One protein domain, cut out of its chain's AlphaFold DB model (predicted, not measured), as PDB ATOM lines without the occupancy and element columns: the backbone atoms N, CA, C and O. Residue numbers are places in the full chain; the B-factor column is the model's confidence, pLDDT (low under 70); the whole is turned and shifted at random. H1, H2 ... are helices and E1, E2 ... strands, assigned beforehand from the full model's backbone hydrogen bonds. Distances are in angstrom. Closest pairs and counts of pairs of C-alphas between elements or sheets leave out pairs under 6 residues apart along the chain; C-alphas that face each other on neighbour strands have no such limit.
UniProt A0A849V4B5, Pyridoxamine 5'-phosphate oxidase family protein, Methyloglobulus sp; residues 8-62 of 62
ATOM      1  N   GLY A   8      33.629  14.985 -37.485       87.62
ATOM      2  CA  GLY A   8      33.079  15.588 -36.261       87.62
ATOM      3  C   GLY A   8      33.917  15.306 -35.008       87.62
ATOM      4  O   GLY A   8      34.102  16.187 -34.172       87.62
ATOM      5  N   ASN A   9      34.517  14.112 -34.903       89.00
ATOM      6  CA  ASN A   9      35.454  13.809 -33.815       89.00
ATOM      7  C   ASN A   9      36.698  14.703 -33.907       89.00
ATOM      8  O   ASN A   9      37.176  15.184 -32.882       89.00
ATOM      9  N   ARG A  10      37.208  14.952 -35.122       92.19
ATOM     10  CA  ARG A  10      38.368  15.828 -35.349       92.19
ATOM     11  C   ARG A  10      38.065  17.290 -35.029       92.19
ATOM     12  O   ARG A  10      38.879  17.927 -34.374       92.19
ATOM     13  N   GLU A  11      36.890  17.789 -35.399       92.69
ATOM     14  CA  GLU A  11      36.457  19.149 -35.052       92.69
ATOM     15  C   GLU A  11      36.421  19.367 -33.536       92.69
ATOM     16  O   GLU A  11      36.956  20.359 -33.040       92.69
ATOM     17  N   LEU A  12      35.858  18.418 -32.783       91.88
ATOM     18  CA  LEU A  12      35.855  18.481 -31.319       91.88
ATOM     19  C   LEU A  12      37.273  18.380 -30.748       91.88
ATOM     20  O   LEU A  12      37.622  19.112 -29.825       91.88
ATOM     21  N   GLN A  13      38.111  17.502 -31.297       95.19
ATOM     22  CA  GLN A  13      39.494  17.365 -30.849       95.19
ATOM     23  C   GLN A  13      40.305  18.641 -31.060       95.19
ATOM     24  O   GLN A  13      41.069  19.014 -30.174       95.19
ATOM     25  N   ASP A  14      40.128  19.312 -32.196       96.25
ATOM     26  CA  ASP A  14      40.764  20.596 -32.483       96.25
ATOM     27  C   ASP A  14      40.211  21.694 -31.563       96.25
ATOM     28  O   ASP A  14      40.980  22.476 -31.008       96.25
ATOM     29  N   HIS A  15      38.893  21.716 -31.336       96.38
ATOM     30  CA  HIS A  15      38.243  22.680 -30.446       96.38
ATOM     31  C   HIS A  15      38.738  22.580 -28.994       96.38
ATOM     32  O   HIS A  15      38.911  23.598 -28.328       96.38
ATOM     33  N   PHE A  16      38.989  21.360 -28.513       96.75
ATOM     34  CA  PHE A  16      39.463  21.092 -27.153       96.75
ATOM     35  C   PHE A  16      40.982  20.848 -27.056       96.75
ATOM     36  O   PHE A  16      41.447  20.383 -26.018       96.75
ATOM     37  N   ASP A  17      41.750  21.122 -28.118       96.38
ATOM     38  CA  ASP A  17      43.211  20.912 -28.200       96.38
ATOM     39  C   ASP A  17      43.676  19.497 -27.774       96.38
ATOM     40  O   ASP A  17      44.699  19.289 -27.121       96.38
ATOM     41  N   SER A  18      42.898  18.480 -28.148       96.81
ATOM     42  CA  SER A  18      43.143  17.067 -27.825       96.81
ATOM     43  C   SER A  18      43.557  16.224 -29.034       96.81
ATOM     44  O   SER A  18      43.757  15.015 -28.904       96.81
ATOM     45  N   ARG A  19      43.767  16.840 -30.206       94.81
ATOM     46  CA  ARG A  19      44.119  16.128 -31.448       94.81
ATOM     47  C   ARG A  19      45.352  15.236 -31.300       94.81
ATOM     48  O   ARG A  19      45.316  14.070 -31.673       94.81
ATOM     49  N   LYS A  20      46.413  15.742 -30.661       95.12
ATOM     50  CA  LYS A  20      47.648  14.968 -30.419       95.12
ATOM     51  C   LYS A  20      47.416  13.744 -29.535       95.12
ATOM     52  O   LYS A  20      48.095  12.733 -29.694       95.12
ATOM     53  N   LEU A  21      46.495  13.847 -28.574       94.56
ATOM     54  CA  LEU A  21      46.131  12.724 -27.719       94.56
ATOM     55  C   LEU A  21      45.369  11.675 -28.527       94.56
ATOM     56  O   LEU A  21      45.696  10.497 -28.438       94.56
ATOM     57  N   ALA A  22      44.407  12.109 -29.340       93.62
ATOM     58  CA  ALA A  22      43.650  11.232 -30.222       93.62
ATOM     59  C   ALA A  22      44.565  10.479 -31.202       93.62
ATOM     60  O   ALA A  22      44.480   9.259 -31.307       93.62
ATOM     61  N   ASP A  23      45.511  11.174 -31.834       93.44
ATOM     62  CA  ASP A  23      46.481  10.543 -32.737       93.44
ATOM     63  C   ASP A  23      47.303   9.470 -32.010       93.44
ATOM     64  O   ASP A  23      47.465   8.354 -32.496       93.44
ATOM     65  N   ARG A  24      47.738   9.755 -30.777       93.62
ATOM     66  CA  ARG A  24      48.493   8.794 -29.967       93.62
ATOM     67  C   ARG A  24      47.664   7.582 -29.536       93.62
ATOM     68  O   ARG A  24      48.211   6.488 -29.433       93.62
ATOM     69  N   VAL A  25      46.369   7.762 -29.278       92.00
ATOM     70  CA  VAL A  25      45.436   6.655 -29.014       92.00
ATOM     71  C   VAL A  25      45.309   5.777 -30.255       92.00
ATOM     72  O   VAL A  25      45.456   4.562 -30.150       92.00
ATOM     73  N   ASN A  26      45.104   6.381 -31.426       91.00
ATOM     74  CA  ASN A  26      45.009   5.646 -32.683       91.00
ATOM     75  C   ASN A  26      46.284   4.842 -32.984       91.00
ATOM     76  O   ASN A  26      46.194   3.698 -33.410       91.00
ATOM     77  N   ASP A  27      47.460   5.402 -32.716       89.88
ATOM     78  CA  ASP A  27      48.724   4.743 -33.059       89.88
ATOM     79  C   ASP A  27      49.130   3.625 -32.087       89.88
ATOM     80  O   ASP A  27      49.828   2.691 -32.483       89.88
ATOM     81  N   ILE A  28      48.754   3.736 -30.808       90.38
ATOM     82  CA  ILE A  28      49.250   2.839 -29.749       90.38
ATOM     83  C   ILE A  28      48.198   1.821 -29.309       90.38
ATOM     84  O   ILE A  28      48.552   0.703 -28.943       90.38
ATOM     85  N   ILE A  29      46.924   2.214 -29.288       87.88
ATOM     86  CA  ILE A  29      45.849   1.424 -28.672       87.88
ATOM     87  C   ILE A  29      45.021   0.708 -29.737       87.88
ATOM     88  O   ILE A  29      44.602  -0.424 -29.523       87.88
ATOM     89  N   VAL A  30      44.775   1.351 -30.879       89.06
ATOM     90  CA  VAL A  30      43.905   0.790 -31.915       89.06
ATOM     91  C   VAL A  30      44.657  -0.251 -32.733       89.06
ATOM     92  O   VAL A  30      45.702   0.015 -33.323       89.06
ATOM     93  N   HIS A  31      44.070  -1.436 -32.832       90.56
ATOM     94  CA  HIS A  31      44.557  -2.525 -33.666       90.56
ATOM     95  C   HIS A  31      43.384  -3.212 -34.380       90.56
ATOM     96  O   HIS A  31      42.215  -2.975 -34.079       90.56
ATOM     97  N   ASP A  32      43.691  -4.000 -35.409       90.06
ATOM     98  CA  ASP A  32      42.697  -4.610 -36.299       90.06
ATOM     99  C   ASP A  32      42.103  -5.916 -35.748       90.06
ATOM    100  O   ASP A  32      41.175  -6.471 -36.345       90.06
ATOM    101  N   ARG A  33      42.644  -6.442 -34.643       93.19
ATOM    102  CA  ARG A  33      42.303  -7.767 -34.118       93.19
ATOM    103  C   ARG A  33      42.299  -7.789 -32.603       93.19
ATOM    104  O   ARG A  33      43.328  -7.572 -31.984       93.19
ATOM    105  N   ILE A  34      41.177  -8.229 -32.041       93.94
ATOM    106  CA  ILE A  34      41.041  -8.523 -30.611       93.94
ATOM    107  C   ILE A  34      42.157  -9.484 -30.177       93.94
ATOM    108  O   ILE A  34      42.240 -10.615 -30.668       93.94
ATOM    109  N   SER A  35      42.997  -9.015 -29.262       95.38
ATOM    110  CA  SER A  35      44.063  -9.784 -28.626       95.38
ATOM    111  C   SER A  35      43.505 -10.847 -27.676       95.38
ATOM    112  O   SER A  35      42.333 -10.821 -27.294       95.38
ATOM    113  N   ASP A  36      44.346 -11.787 -27.247       97.12
ATOM    114  CA  ASP A  36      43.926 -12.839 -26.312       97.12
ATOM    115  C   ASP A  36      43.515 -12.277 -24.937       97.12
ATOM    116  O   ASP A  36      42.591 -12.793 -24.303       97.12
ATOM    117  N   GLU A  37      44.156 -11.191 -24.491       95.31
ATOM    118  CA  GLU A  37      43.810 -10.500 -23.242       95.31
ATOM    119  C   GLU A  37      42.428  -9.843 -23.340       95.31
ATOM    120  O   GLU A  37      41.566 -10.067 -22.488       95.31
ATOM    121  N   GLU A  38      42.179  -9.095 -24.418       95.00
ATOM    122  CA  GLU A  38      40.878  -8.466 -24.667       95.00
ATOM    123  C   GLU A  38      39.781  -9.512 -24.858       95.00
ATOM    124  O   GLU A  38      38.687  -9.344 -24.324       95.00
ATOM    125  N   ARG A  39      40.067 -10.619 -25.555       96.19
ATOM    126  CA  ARG A  39      39.125 -11.734 -25.707       96.19
ATOM    127  C   ARG A  39      38.741 -12.310 -24.351       96.19
ATOM    128  O   ARG A  39      37.556 -12.411 -24.059       96.19
ATOM    129  N   THR A  40      39.731 -12.638 -23.522       97.31
ATOM    130  CA  THR A  40      39.499 -13.189 -22.179       97.31
ATOM    131  C   THR A  40      38.657 -12.231 -21.339       97.31
ATOM    132  O   THR A  40      37.731 -12.646 -20.640       97.31
ATOM    133  N   PHE A  41      38.937 -10.927 -21.429       95.31
ATOM    134  CA  PHE A  41      38.143  -9.910 -20.754       95.31
ATOM    135  C   PHE A  41      36.702  -9.869 -21.276       95.31
ATOM    136  O   PHE A  41      35.778  -9.863 -20.462       95.31
ATOM    137  N   ILE A  42      36.500  -9.863 -22.595       94.81
ATOM    138  CA  ILE A  42      35.173  -9.797 -23.219       94.81
ATOM    139  C   ILE A  42      34.340 -11.036 -22.855       94.81
ATOM    140  O   ILE A  42      33.205 -10.919 -22.405       94.81
ATOM    141  N   GLU A  43      34.912 -12.230 -22.958       96.50
ATOM    142  CA  GLU A  43      34.214 -13.483 -22.635       96.50
ATOM    143  C   GLU A  43      33.806 -13.582 -21.152       96.50
ATOM    144  O   GLU A  43      32.908 -14.346 -20.809       96.50
ATOM    145  N   SER A  44      34.423 -12.785 -20.271       97.12
ATOM    146  CA  SER A  44      34.106 -12.750 -18.837       97.12
ATOM    147  C   SER A  44      32.935 -11.836 -18.443       97.12
ATOM    148  O   SER A  44      32.620 -11.754 -17.253       97.12
ATOM    149  N   ARG A  45      32.323 -11.091 -19.378       96.31
ATOM    150  CA  ARG A  45      31.240 -10.136 -19.068       96.31
ATOM    151  C   ARG A  45      29.896 -10.610 -19.598       96.31
ATOM    152  O   ARG A  45      29.777 -11.003 -20.752       96.31
ATOM    153  N   ASP A  46      28.869 -10.452 -18.770       95.25
ATOM    154  CA  ASP A  46      27.488 -10.807 -19.114       95.25
ATOM    155  C   ASP A  46      26.772  -9.740 -19.968       95.25
ATOM    156  O   ASP A  46      25.719 -10.011 -20.543       95.25
ATOM    157  N   LEU A  47      27.308  -8.514 -20.032       93.25
ATOM    158  CA  LEU A  47      26.707  -7.377 -20.738       93.25
ATOM    159  C   LEU A  47      27.774  -6.358 -21.165       93.25
ATOM    160  O   LEU A  47      28.740  -6.117 -20.437       93.25
ATOM    161  N   PHE A  48      27.544  -5.707 -22.306       91.75
ATOM    162  CA  PHE A  48      28.327  -4.576 -22.805       91.75
ATOM    163  C   PHE A  48      27.417  -3.412 -23.169       91.75
ATOM    164  O   PHE A  48      26.279  -3.628 -23.572       91.75
ATOM    165  N   PHE A  49      27.961  -2.201 -23.084       93.38
ATOM    166  CA  PHE A  49      27.353  -1.008 -23.657       93.38
ATOM    167  C   PHE A  49      28.123  -0.621 -24.909       93.38
ATOM    168  O   PHE A  49      29.351  -0.499 -24.871       93.38
ATOM    169  N   ILE A  50      27.409  -0.402 -26.005       91.88
ATOM    170  CA  ILE A  50      27.999   0.044 -27.266       91.88
ATOM    171  C   ILE A  50      27.439   1.420 -27.587       91.88
ATOM    172  O   ILE A  50      26.228   1.626 -27.620       91.88
ATOM    173  N   SER A  51      28.340   2.372 -27.820       90.88
ATOM    174  CA  SER A  51      27.979   3.705 -28.294       90.88
ATOM    175  C   SER A  51      28.214   3.803 -29.794       90.88
ATOM    176  O   SER A  51      29.294   3.473 -30.281       90.88
ATOM    177  N   THR A  52      27.206   4.270 -30.519       88.94
ATOM    178  CA  THR A  52      27.287   4.559 -31.956       88.94
ATOM    179  C   THR A  52      26.863   5.995 -32.211       88.94
ATOM    180  O   THR A  52      26.212   6.619 -31.371       88.94
ATOM    181  N   VAL A  53      27.268   6.540 -33.354       86.00
ATOM    182  CA  VAL A  53      26.933   7.901 -33.768       86.00
ATOM    183  C   VAL A  53      26.397   7.840 -35.191       86.00
ATOM    184  O   VAL A  53      26.972   7.146 -36.030       86.00
ATOM    185  N   ASP A  54      25.281   8.521 -35.442       85.44
ATOM    186  CA  ASP A  54      24.720   8.643 -36.787       85.44
ATOM    187  C   ASP A  54      25.496   9.658 -37.652       85.44
ATOM    188  O   ASP A  54      26.464  10.290 -37.224       85.44
ATOM    189  N   ASP A  55      25.069   9.821 -38.901       82.44
ATOM    190  CA  ASP A  55      25.652  10.767 -39.855       82.44
ATOM    191  C   ASP A  55      25.474  12.243 -39.448       82.44
ATOM    192  O   ASP A  55      26.200  13.110 -39.936       82.44
ATOM    193  N   GLN A  56      24.545  12.531 -38.532       83.44
ATOM    194  CA  GLN A  56      24.288  13.862 -37.980       83.44
ATOM    195  C   GLN A  56      25.063  14.129 -36.682       83.44
ATOM    196  O   GLN A  56      24.885  15.187 -36.072       83.44
ATOM    197  N   GLY A  57      25.913  13.197 -36.243       78.50
ATOM    198  CA  GLY A  57      26.706  13.349 -35.025       78.50
ATOM    199  C   GLY A  57      25.927  13.072 -33.736       78.50
ATOM    200  O   GLY A  57      26.385  13.457 -32.660       78.50
ATOM    201  N   ARG A  58      24.753  12.431 -33.803       85.00
ATOM    202  CA  ARG A  58      23.929  12.144 -32.620       85.00
ATOM    203  C   ARG A  58      24.324  10.801 -32.006       85.00
ATOM    204  O   ARG A  58      24.240   9.777 -32.688       85.00
ATOM    205  N   PRO A  59      24.734  10.770 -30.727       88.56
ATOM    206  CA  PRO A  59      25.122   9.530 -30.080       88.56
ATOM    207  C   PRO A  59      23.901   8.724 -29.618       88.56
ATOM    208  O   PRO A  59      22.930   9.282 -29.106       88.56
ATOM    209  N   THR A  60      23.985   7.400 -29.739       91.00
ATOM    210  CA  THR A  60      23.077   6.433 -29.105       91.00
ATOM    211  C   THR A  60      23.894   5.399 -28.337       91.00
ATOM    212  O   THR A  60      24.952   4.983 -28.807       91.00
ATOM    213  N   VAL A  61      23.394   4.975 -27.173       89.75
ATOM    214  CA  VAL A  61      23.967   3.884 -26.375       89.75
ATOM    215  C   VAL A  61      22.919   2.802 -26.142       89.75
ATOM    216  O   VAL A  61      21.764   3.111 -25.840       89.75
ATOM    217  N   SER A  62      23.333   1.548 -26.283       83.25
ATOM    218  CA  SER A  62      22.529   0.354 -26.013       83.25
ATOM    219  C   SER A  62      23.354  -0.714 -25.324       83.25
ATOM    220  O   SER A  62      24.569  -0.771 -25.637       83.25
TER     221      SER A  62
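What this domain is: This is residues 8 to 62 of the 62 residues of the protein "Pyridoxamine 5'-phosphate oxidase family protein" of Methyloglobulus sp (UniProt A0A849V4B5). The chain here makes a loose, open ring round an empty middle: the small two-stranded hairpin of E1 and E2 lies across from H2, H3 makes one end of the ring, and H1 makes the other end. H1 and H2 meet in a corner, H3 stands apart from both, and the turn of the hairpin comes back toward the first residues of H1, which nearly closes the ring. The printed part has 55 residues with three named helices and two named strands, in the order H1, H2, H3, E1, E2, and its one sheet has the order E1, E2, antiparallel. Its class is mostly helix, with 26 residues in helices and 6 in strands of the 32 in named elements. The whole is loose, with a radius of gyration of the C-alphas of 14.6 A, and the C-alphas span 37 by 27 by 17 A along their three main axes.

Where its parts are: Look first for the sheet near the end of the ATOM lines. Find C-alpha 51 at (27.979, 3.705, -28.294); from there strand E1, residues 51 to 53, runs 7.0 A from first to last C-alpha. Strand E2, residues 59 to 61, follows and runs 6.9 A to C-alpha 61 at (23.967, 3.884, -26.375). Now go back to the longest helix, H2, residues 19 to 28: it begins at C-alpha 19 at (44.119, 16.128, -31.448) and runs 14.3 A to Ile 28. Before it you find helix H1, residues 8 to 15, which starts at C-alpha 8 at (33.079, 15.588, -36.261) and is 10.5 A long. After it comes helix H3, residues 36 to 43, 10.4 A long from Asp 36 to Glu 43.

How they stand to each other: Begin with E1 and E2, a hairpin of antiparallel neighbour strands whose N-to-C directions stand at 153 degrees. The C-alphas of Ser 51 and Val 61 face each other at 4.5 A, and those of Val 53 and Pro 59 face each other at 4.4 A. Check the backbone across the pair: N 52 and O 60 are 2.9 A apart, and N 60 and O 52 are also 2.9 A apart, both within hydrogen-bond range. E1 and E2 are each apart from H1 and from H2, and E2 is apart from H3. Move on to H1 and H2, which only just touch, with 3 pairs of C-alphas within 8 A, and touch only at the corner by their link. Their closest C-alphas are those of Gln 13 and Arg 19, 4.8 A apart. Their lines stand at a steep tilt of 54 degrees, and they run opposite ways. H3 touches no helix: it is apart from H1 and from H2. In H1, H2 and H3 every O i to N i+4 pair is within hydrogen-bond range.

The domain as a whole: The two C-alphas farthest apart in the domain are those of His 15 and Ser 44, at 37.5 A. From C-alpha 8 to C-alpha 62, the chain's last residue, the distance is 21.2 A. Look along residues 24 to 33, of which 24 to 28 belong to H2, and along residues 35 to 41, of which 36 to 41 belong to H3: both stretches stand free. The printed part has no cut. The links from H1 to H2 and from E1 to E2 are tight, those from H2 to H3 and from H3 to E1 are short, and no link is long. In the B-factor column the mean pLDDT of the printed part is 92.0, and no printed residue is under 70.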